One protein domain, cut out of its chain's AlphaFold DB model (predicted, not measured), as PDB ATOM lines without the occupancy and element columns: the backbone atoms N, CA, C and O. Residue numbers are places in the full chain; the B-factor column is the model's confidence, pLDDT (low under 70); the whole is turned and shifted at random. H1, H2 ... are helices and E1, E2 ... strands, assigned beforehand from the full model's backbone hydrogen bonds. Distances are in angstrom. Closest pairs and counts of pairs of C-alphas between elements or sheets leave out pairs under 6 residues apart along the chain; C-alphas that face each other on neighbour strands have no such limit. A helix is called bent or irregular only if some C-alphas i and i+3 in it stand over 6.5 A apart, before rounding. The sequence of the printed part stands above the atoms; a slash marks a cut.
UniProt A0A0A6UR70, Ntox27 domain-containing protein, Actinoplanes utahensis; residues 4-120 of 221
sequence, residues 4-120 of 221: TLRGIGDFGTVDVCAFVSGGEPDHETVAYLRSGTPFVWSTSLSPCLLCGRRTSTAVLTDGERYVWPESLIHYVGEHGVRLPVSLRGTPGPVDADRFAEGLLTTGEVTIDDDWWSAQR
ATOM      1  N   THR A   4      80.300 115.570 136.010       92.75
ATOM      2  CA  THR A   4      79.567 116.838 135.948       92.75
ATOM      3  C   THR A   4      78.089 116.590 135.687       92.75
ATOM      4  O   THR A   4      77.727 115.905 134.731       92.75
ATOM      5  N   LEU A   5      77.245 117.138 136.556       91.44
ATOM      6  CA  LEU A   5      75.792 117.140 136.436       91.44
ATOM      7  C   LEU A   5      75.283 118.500 135.996       91.44
ATOM      8  O   LEU A   5      75.942 119.508 136.204       91.44
ATOM      9  N   ARG A   6      74.088 118.533 135.415       91.31
ATOM     10  CA  ARG A   6      73.451 119.769 134.960       91.31
ATOM     11  C   ARG A   6      72.516 120.303 136.037       91.31
ATOM     12  O   ARG A   6      71.601 119.590 136.457       91.31
ATOM     13  N   GLY A   7      72.716 121.550 136.452       85.62
ATOM     14  CA  GLY A   7      71.757 122.246 137.306       85.62
ATOM     15  C   GLY A   7      70.502 122.627 136.522       85.62
ATOM     16  O   GLY A   7      70.584 122.948 135.340       85.62
ATOM     17  N   ILE A   8      69.329 122.569 137.153       84.50
ATOM     18  CA  ILE A   8      68.075 123.108 136.615       84.50
ATOM     19  C   ILE A   8      67.571 124.186 137.574       84.50
ATOM     20  O   ILE A   8      67.087 123.880 138.663       84.50
ATOM     21  N   GLY A   9      67.635 125.445 137.141       74.00
ATOM     22  CA  GLY A   9      67.381 126.602 138.002       74.00
ATOM     23  C   GLY A   9      68.639 127.074 138.736       74.00
ATOM     24  O   GLY A   9      69.734 126.595 138.460       74.00
ATOM     25  N   ASP A  10      68.470 128.043 139.633       66.38
ATOM     26  CA  ASP A  10      69.534 128.520 140.518       66.38
ATOM     27  C   ASP A  10      69.470 127.732 141.839       66.38
ATOM     28  O   ASP A  10      68.383 127.413 142.339       66.38
ATOM     29  N   PHE A  11      70.620 127.384 142.412       61.09
ATOM     30  CA  PHE A  11      70.711 126.555 143.615       61.09
ATOM     31  C   PHE A  11      70.237 127.328 144.846       61.09
ATOM     32  O   PHE A  11      71.006 127.928 145.590       61.09
ATOM     33  N   GLY A  12      68.920 127.314 145.050       56.12
ATOM     34  CA  GLY A  12      68.227 127.997 146.140       56.12
ATOM     35  C   GLY A  12      66.968 128.732 145.688       56.12
ATOM     36  O   GLY A  12      66.074 128.960 146.506       56.12
ATOM     37  N   THR A  13      66.842 129.062 144.396       61.62
ATOM     38  CA  THR A  13      65.637 129.699 143.848       61.62
ATOM     39  C   THR A  13      65.339 129.262 142.416       61.62
ATOM     40  O   THR A  13      66.216 129.051 141.585       61.62
ATOM     41  N   VAL A  14      64.055 129.148 142.090       68.75
ATOM     42  CA  VAL A  14      63.634 128.870 140.718       68.75
ATOM     43  C   VAL A  14      63.587 130.182 139.922       68.75
ATOM     44  O   VAL A  14      62.745 131.035 140.206       68.75
ATOM     45  N   ASP A  15      64.439 130.338 138.896       72.94
ATOM     46  CA  ASP A  15      64.291 131.417 137.901       72.94
ATOM     47  C   ASP A  15      63.088 131.107 137.002       72.94
ATOM     48  O   ASP A  15      63.199 130.423 135.983       72.94
ATOM     49  N   VAL A  16      61.917 131.635 137.366       71.56
ATOM     50  CA  VAL A  16      60.682 131.474 136.579       71.56
ATOM     51  C   VAL A  16      60.831 131.992 135.147       71.56
ATOM     52  O   VAL A  16      60.196 131.475 134.229       71.56
ATOM     53  N   CYS A  17      61.709 132.969 134.915       70.75
ATOM     54  CA  CYS A  17      61.979 133.490 133.580       70.75
ATOM     55  C   CYS A  17      62.925 132.595 132.760       70.75
ATOM     56  O   CYS A  17      63.373 133.013 131.690       70.75
ATOM     57  N   ALA A  18      63.302 131.412 133.248       73.44
ATOM     58  CA  ALA A  18      64.034 130.408 132.479       73.44
ATOM     59  C   ALA A  18      63.109 129.374 131.805       73.44
ATOM     60  O   ALA A  18      63.586 128.545 131.031       73.44
ATOM     61  N   PHE A  19      61.795 129.434 132.048       77.50
ATOM     62  CA  PHE A  19      60.832 128.481 131.492       77.50
ATOM     63  C   PHE A  19      60.136 128.958 130.209       77.50
ATOM     64  O   PHE A  19      60.098 130.148 129.891       77.50
ATOM     65  N   VAL A  20      59.572 128.003 129.460       72.19
ATOM     66  CA  VAL A  20      59.173 128.163 128.047       72.19
ATOM     67  C   VAL A  20      57.689 128.482 127.840       72.19
ATOM     68  O   VAL A  20      57.328 128.969 126.774       72.19
ATOM     69  N   SER A  21      56.796 128.218 128.799       70.50
ATOM     70  CA  SER A  21      55.379 128.663 128.802       70.50
ATOM     71  C   SER A  21      54.609 128.049 129.966       70.50
ATOM     72  O   SER A  21      55.102 127.114 130.594       70.50
ATOM     73  N   GLY A  22      53.423 128.596 130.255       66.62
ATOM     74  CA  GLY A  22      52.391 127.926 131.053       66.62
ATOM     75  C   GLY A  22      51.432 127.144 130.149       66.62
ATOM     76  O   GLY A  22      51.297 127.461 128.963       66.62
ATOM     77  N   GLY A  23      50.781 126.121 130.694       69.25
ATOM     78  CA  GLY A  23      49.853 125.253 129.971       69.25
ATOM     79  C   GLY A  23      49.253 124.180 130.878       69.25
ATOM     80  O   GLY A  23      49.179 124.373 132.085       69.25
ATOM     81  N   GLU A  24      48.836 123.052 130.306       73.75
ATOM     82  CA  GLU A  24      48.443 121.878 131.097       73.75
ATOM     83  C   GLU A  24      49.668 121.200 131.746       73.75
ATOM     84  O   GLU A  24      50.750 121.211 131.140       73.75
ATOM     85  N   PRO A  25      49.518 120.590 132.938       78.00
ATOM     86  CA  PRO A  25      50.590 119.868 133.620       78.00
ATOM     87  C   PRO A  25      51.185 118.726 132.784       78.00
ATOM     88  O   PRO A  25      50.473 117.857 132.282       78.00
ATOM     89  N   ASP A  26      52.515 118.673 132.691       86.12
ATOM     90  CA  ASP A  26      53.221 117.528 132.105       86.12
ATOM     91  C   ASP A  26      53.412 116.435 133.166       86.12
ATOM     92  O   ASP A  26      54.383 116.436 133.926       86.12
ATOM     93  N   HIS A  27      52.464 115.499 133.232       88.75
ATOM     94  CA  HIS A  27      52.448 114.437 134.241       88.75
ATOM     95  C   HIS A  27      53.696 113.542 134.235       88.75
ATOM     96  O   HIS A  27      54.088 113.056 135.295       88.75
ATOM     97  N   GLU A  28      54.334 113.326 133.082       91.44
ATOM     98  CA  GLU A  28      55.524 112.474 132.989       91.44
ATOM     99  C   GLU A  28      56.765 113.202 133.500       91.44
ATOM    100  O   GLU A  28      57.516 112.650 134.303       91.44
ATOM    101  N   THR A  29      56.922 114.473 133.125       92.88
ATOM    102  CA  THR A  29      57.963 115.333 133.701       92.88
ATOM    103  C   THR A  29      57.767 115.471 135.214       92.88
ATOM    104  O   THR A  29      58.727 115.367 135.975       92.88
ATOM    105  N   VAL A  30      56.529 115.639 135.691       93.19
ATOM    106  CA  VAL A  30      56.228 115.686 137.134       93.19
ATOM    107  C   VAL A  30      56.600 114.376 137.825       93.19
ATOM    108  O   VAL A  30      57.195 114.412 138.902       93.19
ATOM    109  N   ALA A  31      56.273 113.226 137.228       93.50
ATOM    110  CA  ALA A  31      56.631 111.923 137.779       93.50
ATOM    111  C   ALA A  31      58.154 111.754 137.882       93.50
ATOM    112  O   ALA A  31      58.645 111.367 138.942       93.50
ATOM    113  N   TYR A  32      58.896 112.135 136.836       94.75
ATOM    114  CA  TYR A  32      60.359 112.150 136.850       94.75
ATOM    115  C   TYR A  32      60.904 113.012 137.995       94.75
ATOM    116  O   TYR A  32      61.672 112.539 138.831       94.75
ATOM    117  N   LEU A  33      60.460 114.268 138.081       94.00
ATOM    118  CA  LEU A  33      60.945 115.210 139.090       94.00
ATOM    119  C   LEU A  33      60.640 114.739 140.521       94.00
ATOM    120  O   LEU A  33      61.470 114.920 141.408       94.00
ATOM    121  N   ARG A  34      59.475 114.113 140.745       93.75
ATOM    122  CA  ARG A  34      59.077 113.542 142.047       93.75
ATOM    123  C   ARG A  34      59.878 112.307 142.443       93.75
ATOM    124  O   ARG A  34      59.969 112.013 143.627       93.75
ATOM    125  N   SER A  35      60.429 111.584 141.474       93.62
ATOM    126  CA  SER A  35      61.248 110.395 141.728       93.62
ATOM    127  C   SER A  35      62.716 110.697 142.046       93.62
ATOM    128  O   SER A  35      63.487 109.773 142.289       93.62
ATOM    129  N   GLY A  36      63.115 111.974 142.060       94.12
ATOM    130  CA  GLY A  36      64.459 112.373 142.471       94.12
ATOM    131  C   GLY A  36      64.747 112.053 143.936       94.12
ATOM    132  O   GLY A  36      63.853 112.030 144.781       94.12
ATOM    133  N   THR A  37      66.024 111.855 144.247       95.06
ATOM    134  CA  THR A  37      66.489 111.652 145.622       95.06
ATOM    135  C   THR A  37      66.919 112.992 146.222       95.06
ATOM    136  O   THR A  37      67.775 113.660 145.633       95.06
ATOM    137  N   PRO A  38      66.359 113.419 147.367       93.25
ATOM    138  CA  PRO A  38      66.810 114.627 148.047       93.25
ATOM    139  C   PRO A  38      68.173 114.387 148.706       93.25
ATOM    140  O   PRO A  38      68.351 113.399 149.413       93.25
ATOM    141  N   PHE A  39      69.124 115.301 148.509       90.94
ATOM    142  CA  PHE A  39      70.468 115.208 149.112       90.94
ATOM    143  C   PHE A  39      70.886 116.481 149.867       90.94
ATOM    144  O   PHE A  39      71.830 116.448 150.651       90.94
ATOM    145  N   VAL A  40      70.172 117.598 149.681       88.00
ATOM    146  CA  VAL A  40      70.325 118.830 150.472       88.00
ATOM    147  C   VAL A  40      68.948 119.342 150.872       88.00
ATOM    148  O   VAL A  40      68.030 119.390 150.055       88.00
ATOM    149  N   TRP A  41      68.820 119.755 152.131       84.19
ATOM    150  CA  TRP A  41      67.611 120.354 152.687       84.19
ATOM    151  C   TRP A  41      67.935 121.750 153.199       84.19
ATOM    152  O   TRP A  41      68.925 121.942 153.906       84.19
ATOM    153  N   SER A  42      67.081 122.719 152.884       71.19
ATOM    154  CA  SER A  42      67.103 124.020 153.545       71.19
ATOM    155  C   SER A  42      65.959 124.089 154.558       71.19
ATOM    156  O   SER A  42      64.878 123.544 154.344       71.19
ATOM    157  N   THR A  43      66.186 124.773 155.677       72.25
ATOM    158  CA  THR A  43      65.160 125.006 156.708       72.25
ATOM    159  C   THR A  43      64.143 126.077 156.306       72.25
ATOM    160  O   THR A  43      63.157 126.290 157.010       72.25
ATOM    161  N   SER A  44      64.376 126.767 155.188       67.56
ATOM    162  CA  SER A  44      63.501 127.824 154.686       67.56
ATOM    163  C   SER A  44      62.475 127.264 153.707       67.56
ATOM    164  O   SER A  44      62.765 126.353 152.940       67.56
ATOM    165  N   LEU A  45      61.273 127.833 153.687       74.31
ATOM    166  CA  LEU A  45      60.307 127.606 152.613       74.31
ATOM    167  C   LEU A  45      60.314 128.827 151.700       74.31
ATOM    168  O   LEU A  45      60.239 129.955 152.190       74.31
ATOM    169  N   SER A  46      60.363 128.599 150.391       69.62
ATOM    170  CA  SER A  46      60.279 129.672 149.400       69.62
ATOM    171  C   SER A  46      58.849 129.755 148.865       69.62
ATOM    172  O   SER A  46      58.280 128.718 148.499       69.62
ATOM    173  N   PRO A  47      58.228 130.948 148.822       75.50
ATOM    174  CA  PRO A  47      56.926 131.100 148.189       75.50
ATOM    175  C   PRO A  47      57.056 130.838 146.685       75.50
ATOM    176  O   PRO A  47      58.018 131.274 146.047       75.50
ATOM    177  N   CYS A  48      56.086 130.134 146.108       79.88
ATOM    178  CA  CYS A  48      55.954 130.049 144.663       79.88
ATOM    179  C   CYS A  48      55.762 131.460 144.089       79.88
ATOM    180  O   CYS A  48      54.903 132.210 144.537       79.88
ATOM    181  N   LEU A  49      56.514 131.828 143.056       75.50
ATOM    182  CA  LEU A  49      56.385 133.143 142.421       75.50
ATOM    183  C   LEU A  49      55.112 133.269 141.562       75.50
ATOM    184  O   LEU A  49      54.779 134.371 141.125       75.50
ATOM    185  N   LEU A  50      54.412 132.155 141.311       74.38
ATOM    186  CA  LEU A  50      53.183 132.106 140.517       74.38
ATOM    187  C   LEU A  50      51.900 132.026 141.345       74.38
ATOM    188  O   LEU A  50      50.878 132.445 140.823       74.38
ATOM    189  N   CYS A  51      51.921 131.513 142.577       73.69
ATOM    190  CA  CYS A  51      50.724 131.409 143.434       73.69
ATOM    191  C   CYS A  51      50.990 131.681 144.928       73.69
ATOM    192  O   CYS A  51      50.121 131.507 145.772       73.69
ATOM    193  N   GLY A  52      52.227 132.016 145.299       72.50
ATOM    194  CA  GLY A  52      52.662 132.263 146.681       72.50
ATOM    195  C   GLY A  52      52.689 131.057 147.607       72.50
ATOM    196  O   GLY A  52      53.348 131.127 148.644       72.50
ATOM    197  N   ARG A  53      52.074 129.923 147.237       80.12
ATOM    198  CA  ARG A  53      52.120 128.695 148.038       80.12
ATOM    199  C   ARG A  53      53.552 128.410 148.476       80.12
ATOM    200  O   ARG A  53      54.481 128.402 147.667       80.12
ATOM    201  N   ARG A  54      53.731 128.150 149.770       79.94
ATOM    202  CA  ARG A  54      55.031 127.762 150.310       79.94
ATOM    203  C   ARG A  54      55.459 126.432 149.708       79.94
ATOM    204  O   ARG A  54      54.755 125.433 149.832       79.94
ATOM    205  N   THR A  55      56.621 126.438 149.076       81.19
ATOM    206  CA  THR A  55      57.236 125.253 148.489       81.19
ATOM    207  C   THR A  55      58.475 124.865 149.275       81.19
ATOM    208  O   THR A  55      59.158 125.716 149.856       81.19
ATOM    209  N   SER A  56      58.743 123.563 149.302       80.38
ATOM    210  CA  SER A  56      59.996 123.043 149.829       80.38
ATOM    211  C   SER A  56      61.179 123.577 149.022       80.38
ATOM    212  O   SER A  56      61.082 123.872 147.826       80.38
ATOM    213  N   THR A  57      62.303 123.704 149.708       80.75
ATOM    214  CA  THR A  57      63.586 124.163 149.171       80.75
ATOM    215  C   THR A  57      64.621 123.042 149.148       80.75
ATOM    216  O   THR A  57      65.810 123.313 148.980       80.75
ATOM    217  N   ALA A  58      64.191 121.789 149.325       89.50
ATOM    218  CA  ALA A  58      65.074 120.653 149.134       89.50
ATOM    219  C   ALA A  58      65.617 120.630 147.699       89.50
ATOM    220  O   ALA A  58      64.968 121.092 146.754       89.50
ATOM    221  N   VAL A  59      66.815 120.080 147.551       90.69
ATOM    222  CA  VAL A  59      67.470 119.875 146.263       90.69
ATOM    223  C   VAL A  59      67.507 118.379 145.988       90.69
ATOM    224  O   VAL A  59      67.972 117.590 146.815       90.69
ATOM    225  N   LEU A  60      66.984 118.002 144.825       93.31
ATOM    226  CA  LEU A  60      66.858 116.633 144.357       93.31
ATOM    227  C   LEU A  60      67.852 116.369 143.235       93.31
ATOM    228  O   LEU A  60      68.255 117.274 142.506       93.31
ATOM    229  N   THR A  61      68.217 115.104 143.087       94.06
ATOM    230  CA  THR A  61      69.065 114.611 142.006       94.06
ATOM    231  C   THR A  61      68.522 113.289 141.479       94.06
ATOM    232  O   THR A  61      67.925 112.508 142.222       94.06
ATOM    233  N   ASP A  62      68.750 113.017 140.198       94.62
ATOM    234  CA  ASP A  62      68.607 111.668 139.633       94.62
ATOM    235  C   ASP A  62      69.882 110.834 139.815       94.62
ATOM    236  O   ASP A  62      69.932 109.669 139.429       94.62
ATOM    237  N   GLY A  63      70.930 111.444 140.374       92.44
ATOM    238  CA  GLY A  63      72.207 110.800 140.586       92.44
ATOM    239  C   GLY A  63      72.918 110.438 139.290       92.44
ATOM    240  O   GLY A  63      73.862 109.659 139.375       92.44
ATOM    241  N   GLU A  64      72.578 111.020 138.133       90.19
ATOM    242  CA  GLU A  64      73.234 110.752 136.842       90.19
ATOM    243  C   GLU A  64      73.380 111.959 135.913       90.19
ATOM    244  O   GLU A  64      74.434 112.107 135.291       90.19
ATOM    245  N   ARG A  65      72.348 112.796 135.778       91.00
ATOM    246  CA  ARG A  65      72.270 113.847 134.754       91.00
ATOM    247  C   ARG A  65      71.885 115.205 135.313       91.00
ATOM    248  O   ARG A  65      72.441 116.200 134.847       91.00
ATOM    249  N   TYR A  66      70.967 115.254 136.274       93.00
ATOM    250  CA  TYR A  66      70.337 116.501 136.687       93.00
ATOM    251  C   TYR A  66      70.274 116.670 138.194       93.00
ATOM    252  O   TYR A  66      70.105 115.718 138.952       93.00
ATOM    253  N   VAL A  67      70.329 117.936 138.593       92.81
ATOM    254  CA  VAL A  67      70.030 118.394 139.944       92.81
ATOM    255  C   VAL A  67      69.001 119.523 139.854       92.81
ATOM    256  O   VAL A  67      69.130 120.395 138.996       92.81
ATOM    257  N   TRP A  68      67.962 119.508 140.691       91.69
ATOM    258  CA  TRP A  68      66.867 120.485 140.638       91.69
ATOM    259  C   TRP A  68      66.272 120.786 142.020       91.69
ATOM    260  O   TRP A  68      66.301 119.933 142.907       91.69
ATOM    261  N   PRO A  69      65.684 121.977 142.229       91.00
ATOM    262  CA  PRO A  69      64.940 122.273 143.447       91.00
ATOM    263  C   PRO A  69      63.582 121.556 143.452       91.00
ATOM    264  O   PRO A  69      62.897 121.492 142.430       91.00
ATOM    265  N   GLU A  70      63.135 121.090 144.616       90.88
ATOM    266  CA  GLU A  70      61.837 120.417 144.789       90.88
ATOM    267  C   GLU A  70      60.667 121.280 144.316       90.88
ATOM    268  O   GLU A  70      59.729 120.791 143.685       90.88
ATOM    269  N   SER A  71      60.753 122.590 144.555       88.69
ATOM    270  CA  SER A  71      59.756 123.561 144.109       88.69
ATOM    271  C   SER A  71      59.482 123.503 142.601       88.69
ATOM    272  O   SER A  71      58.367 123.819 142.189       88.69
ATOM    273  N   LEU A  72      60.419 123.020 141.772       89.88
ATOM    274  CA  LEU A  72      60.204 122.806 140.339       89.88
ATOM    275  C   LEU A  72      59.015 121.877 140.049       89.88
ATOM    276  O   LEU A  72      58.264 122.123 139.107       89.88
ATOM    277  N   ILE A  73      58.797 120.859 140.889       92.12
ATOM    278  CA  ILE A  73      57.661 119.929 140.784       92.12
ATOM    279  C   ILE A  73      56.342 120.700 140.838       92.12
ATOM    280  O   ILE A  73      55.418 120.405 140.082       92.12
ATOM    281  N   HIS A  74      56.259 121.697 141.719       90.06
ATOM    282  CA  HIS A  74      55.076 122.531 141.875       90.06
ATOM    283  C   HIS A  74      54.857 123.435 140.655       90.06
ATOM    284  O   HIS A  74      53.742 123.499 140.146       90.06
ATOM    285  N   TYR A  75      55.910 124.062 140.121       86.56
ATOM    286  CA  TYR A  75      55.799 124.876 138.904       86.56
ATOM    287  C   TYR A  75      55.300 124.058 137.704       86.56
ATOM    288  O   TYR A  75      54.386 124.489 137.001       86.56
ATOM    289  N   VAL A  76      55.861 122.869 137.474       89.81
ATOM    290  CA  VAL A  76      55.441 122.018 136.349       89.81
ATOM    291  C   VAL A  76      54.050 121.424 136.596       89.81
ATOM    292  O   VAL A  76      53.228 121.391 135.684       89.81
ATOM    293  N   GLY A  77      53.770 120.970 137.819       90.81
ATOM    294  CA  GLY A  77      52.546 120.241 138.150       90.81
ATOM    295  C   GLY A  77      51.308 121.106 138.364       90.81
ATOM    296  O   GLY A  77      50.228 120.704 137.955       90.81
ATOM    297  N   GLU A  78      51.445 122.278 138.981       88.19
ATOM    298  CA  GLU A  78      50.299 123.131 139.347       88.19
ATOM    299  C   GLU A  78      50.140 124.341 138.419       88.19
ATOM    300  O   GLU A  78      49.072 124.945 138.355       88.19
ATOM    301  N   HIS A  79      51.197 124.717 137.694       84.31
ATOM    302  CA  HIS A  79      51.178 125.874 136.790       84.31
ATOM    303  C   HIS A  79      51.470 125.508 135.332       84.31
ATOM    304  O   HIS A  79      51.570 126.397 134.482       84.31
ATOM    305  N   GLY A  80      51.639 124.210 135.047       84.44
ATOM    306  CA  GLY A  80      51.954 123.688 133.719       84.44
ATOM    307  C   GLY A  80      53.161 124.358 133.081       84.44
ATOM    308  O   GLY A  80      53.197 124.577 131.868       84.44
ATOM    309  N   VAL A  81      54.132 124.739 133.913       84.94
ATOM    310  CA  VAL A  81      55.383 125.323 133.455       84.94
ATOM    311  C   VAL A  81      56.113 124.307 132.588       84.94
ATOM    312  O   VAL A  81      56.386 123.186 133.010       84.94
ATOM    313  N   ARG A  82      56.470 124.719 131.372       84.94
ATOM    314  CA  ARG A  82      57.216 123.888 130.427       84.94
ATOM    315  C   ARG A  82      58.711 124.147 130.525       84.94
ATOM    316  O   ARG A  82      59.169 125.287 130.402       84.94
ATOM    317  N   LEU A  83      59.469 123.071 130.700       86.00
ATOM    318  CA  LEU A  83      60.927 123.099 130.676       86.00
ATOM    319  C   LEU A  83      61.426 123.144 129.216       86.00
ATOM    320  O   LEU A  83      60.801 122.546 128.340       86.00
ATOM    321  N   PRO A  84      62.564 123.804 128.931       78.62
ATOM    322  CA  PRO A  84      63.208 123.771 127.616       78.62
ATOM    323  C   PRO A  84      63.804 122.398 127.272       78.62
ATOM    324  O   PRO A  84      64.232 122.177 126.142       78.62
ATOM    325  N   VAL A  85      63.828 121.472 128.234       81.12
ATOM    326  CA  VAL A  85      64.313 120.101 128.072       81.12
ATOM    327  C   VAL A  85      63.228 119.112 128.472       81.12
ATOM    328  O   VAL A  85      62.472 119.360 129.408       81.12
ATOM    329  N   SER A  86      63.155 117.978 127.780       82.25
ATOM    330  CA  SER A  86      62.237 116.906 128.160       82.25
ATOM    331  C   SER A  86      62.907 116.000 129.192       82.25
ATOM    332  O   SER A  86      63.956 115.421 128.911       82.25
ATOM    333  N   LEU A  87      62.300 115.888 130.374       87.94
ATOM    334  CA  LEU A  87      62.725 114.984 131.441       87.94
ATOM    335  C   LEU A  87      61.767 113.795 131.479       87.94
ATOM    336  O   LEU A  87      60.558 113.987 131.584       87.94
ATOM    337  N   ARG A  88      62.287 112.575 131.327       87.06
ATOM    338  CA  ARG A  88      61.479 111.355 131.188       87.06
ATOM    339  C   ARG A  88      62.195 110.150 131.780       87.06
ATOM    340  O   ARG A  88      63.424 110.126 131.854       87.06
ATOM    341  N   GLY A  89      61.413 109.133 132.123       86.38
ATOM    342  CA  GLY A  89      61.888 107.886 132.717       86.38
ATOM    343  C   GLY A  89      61.793 107.878 134.241       86.38
ATOM    344  O   GLY A  89      61.070 108.672 134.838       86.38
ATOM    345  N   THR A  90      62.519 106.954 134.864       82.75
ATOM    346  CA  THR A  90      62.571 106.795 136.321       82.75
ATOM    347  C   THR A  90      64.040 106.707 136.733       82.75
ATOM    348  O   THR A  90      64.713 105.768 136.299       82.75
ATOM    349  N   PRO A  91      64.564 107.677 137.505       83.38
ATOM    350  CA  PRO A  91      65.894 107.609 138.093       83.38
ATOM    351  C   PRO A  91      66.094 106.325 138.899       83.38
ATOM    352  O   PRO A  91      65.167 105.822 139.538       83.38
ATOM    353  N   GLY A  92      67.317 105.797 138.870       82.69
ATOM    354  CA  GLY A  92      67.719 104.716 139.762       82.69
ATOM    355  C   GLY A  92      67.874 105.199 141.212       82.69
ATOM    356  O   GLY A  92      67.885 106.403 141.470       82.69
ATOM    357  N   PRO A  93      68.011 104.273 142.176       86.06
ATOM    358  CA  PRO A  93      68.306 104.633 143.559       86.06
ATOM    359  C   PRO A  93      69.647 105.371 143.656       86.06
ATOM    360  O   PRO A  93      70.651 104.926 143.096       86.06
ATOM    361  N   VAL A  94      69.661 106.479 144.398       94.00
ATOM    362  CA  VAL A  94      70.856 107.295 144.649       94.00
ATOM    363  C   VAL A  94      71.256 107.155 146.113       94.00
ATOM    364  O   VAL A  94      70.429 107.315 147.007       94.00
ATOM    365  N   ASP A  95      72.534 106.885 146.362       94.81
ATOM    366  CA  ASP A  95      73.126 107.013 147.695       94.81
ATOM    367  C   ASP A  95      73.327 108.506 147.996       94.81
ATOM    368  O   ASP A  95      74.261 109.132 147.489       94.81
ATOM    369  N   ALA A  96      72.390 109.094 148.745       93.31
ATOM    370  CA  ALA A  96      72.341 110.532 149.000       93.31
ATOM    371  C   ALA A  96      73.557 111.034 149.791       93.31
ATOM    372  O   ALA A  96      74.071 112.109 149.482       93.31
ATOM    373  N   ASP A  97      74.042 110.248 150.755       93.62
ATOM    374  CA  ASP A  97      75.176 110.621 151.604       93.62
ATOM    375  C   ASP A  97      76.464 110.636 150.786       93.62
ATOM    376  O   ASP A  97      77.189 111.635 150.765       93.62
ATOM    377  N   ARG A  98      76.703 109.568 150.015       93.56
ATOM    378  CA  ARG A  98      77.853 109.500 149.110       93.56
ATOM    379  C   ARG A  98      77.796 110.590 148.043       93.56
ATOM    380  O   ARG A  98      78.822 111.164 147.682       93.56
ATOM    381  N   PHE A  99      76.608 110.872 147.515       94.19
ATOM    382  CA  PHE A  99      76.422 111.936 146.538       94.19
ATOM    383  C   PHE A  99      76.745 113.313 147.136       94.19
ATOM    384  O   PHE A  99      77.471 114.096 146.518       94.19
ATOM    385  N   ALA A 100      76.249 113.595 148.343       92.12
ATOM    386  CA  ALA A 100      76.510 114.841 149.051       92.12
ATOM    387  C   ALA A 100      78.000 115.004 149.390       92.12
ATOM    388  O   ALA A 100      78.549 116.079 149.164       92.12
ATOM    389  N   GLU A 101      78.680 113.949 149.846       92.69
ATOM    390  CA  GLU A 101      80.134 113.949 150.071       92.69
ATOM    391  C   GLU A 101      80.911 114.202 148.764       92.69
ATOM    392  O   GLU A 101      81.843 115.015 148.720       92.69
ATOM    393  N   GLY A 102      80.476 113.556 147.677       92.69
ATOM    394  CA  GLY A 102      80.977 113.740 146.315       92.69
ATOM    395  C   GLY A 102      80.949 115.198 145.855       92.69
ATOM    396  O   GLY A 102      81.908 115.696 145.266       92.69
ATOM    397  N   LEU A 103      79.846 115.887 146.142       90.94
ATOM    398  CA  LEU A 103      79.605 117.261 145.714       90.94
ATOM    399  C   LEU A 103      80.218 118.306 146.658       90.94
ATOM    400  O   LEU A 103      80.881 119.235 146.208       90.94
ATOM    401  N   LEU A 104      79.959 118.187 147.960       88.12
ATOM    402  CA  LEU A 104      80.229 119.244 148.940       88.12
ATOM    403  C   LEU A 104      81.638 119.172 149.529       88.12
ATOM    404  O   LEU A 104      82.118 120.164 150.071       88.12
ATOM    405  N   THR A 105      82.279 118.002 149.491       91.69
ATOM    406  CA  THR A 105      83.558 117.774 150.181       91.69
ATOM    407  C   THR A 105      84.673 117.383 149.225       91.69
ATOM    408  O   THR A 105      85.739 117.992 149.252       91.69
ATOM    409  N   THR A 106      84.452 116.376 148.380       93.12
ATOM    410  CA  THR A 106      85.535 115.793 147.567       93.12
ATOM    411  C   THR A 106      85.674 116.425 146.183       93.12
ATOM    412  O   THR A 106      86.748 116.350 145.587       93.12
ATOM    413  N   GLY A 107      84.612 117.046 145.659       91.56
ATOM    414  CA  GLY A 107      84.577 117.570 144.290       91.56
ATOM    415  C   GLY A 107      84.583 116.474 143.217       91.56
ATOM    416  O   GLY A 107      84.874 116.744 142.051       91.56
ATOM    417  N   GLU A 108      84.278 115.226 143.587       93.31
ATOM    418  CA  GLU A 108      84.056 114.134 142.636       93.31
ATOM    419  C   GLU A 108      82.828 114.387 141.759       93.31
ATOM    420  O   GLU A 108      82.785 113.935 140.610       93.31
ATOM    421  N   VAL A 109      81.859 115.138 142.286       92.81
ATOM    422  CA  VAL A 109      80.699 115.638 141.556       92.81
ATOM    423  C   VAL A 109      80.807 117.152 141.437       92.81
ATOM    424  O   VAL A 109      81.022 117.846 142.425       92.81
ATOM    425  N   THR A 110      80.620 117.670 140.229       93.06
ATOM    426  CA  THR A 110      80.453 119.106 139.984       93.06
ATOM    427  C   THR A 110      79.105 119.375 139.344       93.06
ATOM    428  O   THR A 110      78.531 118.499 138.689       93.06
ATOM    429  N   ILE A 111      78.591 120.585 139.539       90.44
ATOM    430  CA  ILE A 111      77.361 121.032 138.899       90.44
ATOM    431  C   ILE A 111      77.708 122.117 137.883       90.44
ATOM    432  O   ILE A 111      78.436 123.061 138.177       90.44
ATOM    433  N   ASP A 112      77.225 121.920 136.664       90.88
ATOM    434  CA  ASP A 112      77.228 122.896 135.589       90.88
ATOM    435  C   ASP A 112      75.957 123.748 135.700       90.88
ATOM    436  O   ASP A 112      74.880 123.366 135.222       90.88
ATOM    437  N   ASP A 113      76.095 124.880 136.388       81.62
ATOM    438  CA  ASP A 113      75.031 125.871 136.594       81.62
ATOM    439  C   ASP A 113      74.795 126.717 135.328       81.62
ATOM    440  O   ASP A 113      73.689 127.207 135.068       81.62
ATOM    441  N   ASP A 114      75.821 126.838 134.483       84.06
ATOM    442  CA  ASP A 114      75.783 127.625 133.250       84.06
ATOM    443  C   ASP A 114      74.989 126.920 132.147       84.06
ATOM    444  O   ASP A 114      74.335 127.575 131.320       84.06
ATOM    445  N   TRP A 115      74.977 125.582 132.150       86.69
ATOM    446  CA  TRP A 115      74.236 124.782 131.180       86.69
ATOM    447  C   TRP A 115      72.762 125.185 131.091       86.69
ATOM    448  O   TRP A 115      72.222 125.283 129.982       86.69
ATOM    449  N   TRP A 116      72.115 125.444 132.234       84.44
ATOM    450  CA  TRP A 116      70.708 125.845 132.281       84.44
ATOM    451  C   TRP A 116      70.479 127.197 131.616       84.44
ATOM    452  O   TRP A 116      69.564 127.358 130.804       84.44
ATOM    453  N   SER A 117      71.356 128.159 131.899       76.62
ATOM    454  CA  SER A 117      71.312 129.485 131.285       76.62
ATOM    455  C   SER A 117      71.475 129.418 129.764       76.62
ATOM    456  O   SER A 117      70.841 130.196 129.049       76.62
ATOM    457  N   ALA A 118      72.237 128.448 129.254       82.56
ATOM    458  CA  ALA A 118      72.372 128.196 127.821       82.56
ATOM    459  C   ALA A 118      71.122 127.556 127.177       82.56
ATOM    460  O   ALA A 118      70.939 127.667 125.963       82.56
ATOM    461  N   GLN A 119      70.227 126.928 127.955       75.44
ATOM    462  CA  GLN A 119      68.956 126.384 127.443       75.44
ATOM    463  C   GLN A 119      67.895 127.467 127.187       75.44
ATOM    464  O   GLN A 119      66.844 127.173 126.612       75.44
ATOM    465  N   ARG A 120      68.145 128.719 127.599       68.06
ATOM    466  CA  ARG A 120      67.212 129.846 127.460       68.06
ATOM    467  C   ARG A 120      67.008 130.206 125.988       68.06
ATOM    468  O   ARG A 120      67.687 131.069 125.441       68.06
TER     469      ARG A 120
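Overview. This is residues 4 to 120 of the 221 residues of the protein "Ntox27 domain-containing protein" of Actinoplanes utahensis (UniProt A0A0A6UR70). A small sheet of five short strands, strongly twisted and curled like part of a barrel, has helix H3 packed on both of its edge strands, E2 and E5. Toward the other end of the longest axis, helices H1 and H2 sit side by side and run opposite ways, while the short helix H4 lies by E1, and three long stretches with no named element, residues 8 to 26, 41 to 58 and 80 to 95, join the parts. The printed part has 117 residues, with four named helices and five named strands in the order E1 H1 E2 E3 E4 H2 H3 E5 H4; the sheet is mixed, in the order E2 E3 E4 E1 E5. The class is mixed, helices and strands, though under half of the residues are in named elements. The whole is compact, with a radius of gyration of the C-alphas of 13.5 A and spans of 40 by 29 by 26 A.

Arrangement. E1, residues 4 to 7, is an inner strand, parallel to the edge strand E5, residues 109 to 112, with N 5 and O 110 at 2.8 A and N 112 and O 5 at 2.8 A. E1 is also parallel to E4, residues 66 to 69, at 34 degrees, with N 67 and O 6 at 3.0 A. The pairing is staggered: E1 pairs with E5 over residues 4 to 6 and with E4 over residues 6 to 7. H1, residues 27 to 34, only grazes the sheet with its residues 33 to 34. It touches H2, residues 71 to 79, at a shallow tilt of 21 degrees, opposite ways; their closest C-alphas, those of Val 30 and Ile 73, are 5.8 A apart. H2 is not on the sheet, but only just, with 4 pairs of C-alphas within 10 A. E2, residues 37 to 40, the other edge strand, E3, residues 59 to 61, and E4 form a meander, each strand the antiparallel neighbour of the one before. E2 and E3 are a hairpin, with N 37 and O 61 at 2.9 A; E3 and E4 are another, with N 60 and O 68 at 2.8 A. H3, residues 96 to 106, is on the sheet at a height of 6.0 A over it, giving two layers, a helix and a sheet; it is over none of the strands, but only just, with 2 of its C-alphas falling on E2. The closest C-alphas of E2 and H3, those of Phe 39 and Ala 96, are 5.0 A apart, and those of H3 and E5, Leu 103 and Val 109, are 4.6 A apart. H4, residues 114 to 118, only grazes the sheet with its residues 114 to 117. Two split strand-helix-strand units, in each of which helices come between two strands of the sheet that are not neighbours, have right-handed crossovers: E1, H1, E2, with E3 and E4 between the strands in the sheet, and E4, H2 H3, E5, with E1 between them. Every O i to N i+4 pair is within hydrogen-bond range in H1, H2 and H4, and 6 of 7 are in H3.

Along the chain. E1 begins at C-alpha 4, (79.567, 116.838, 135.948), and is 9.6 A long from first to last C-alpha. H1 measures 10.3 A, E2 9.5 A, E3 7.0 A, E4 10.4 A and H2 11.5 A. H3, at 14.3 A, ends at C-alpha 106, (85.535, 115.793, 147.567); it is neither bent nor irregular, but only just: C-alphas 103 and 106 are 6.4 A apart. E5 measures 10.0 A, and H4, 6.4 A, ends at C-alpha 118, (72.372, 128.196, 127.821).

Size, cuts and confidence. The two C-alphas farthest apart, those of Glu 24 and Thr 106, are 41.0 A apart. The printed part has no cut. The links E1 to H1, E2 to E3 and H2 to H3 are long; within the second, residues 46 to 47 pair with residues 54 to 55, antiparallel. The mean pLDDT of the printed part is 84.4, and the model's confidence is under 70 at residues 10 to 14, 22 to 23, 44, 46 and 120.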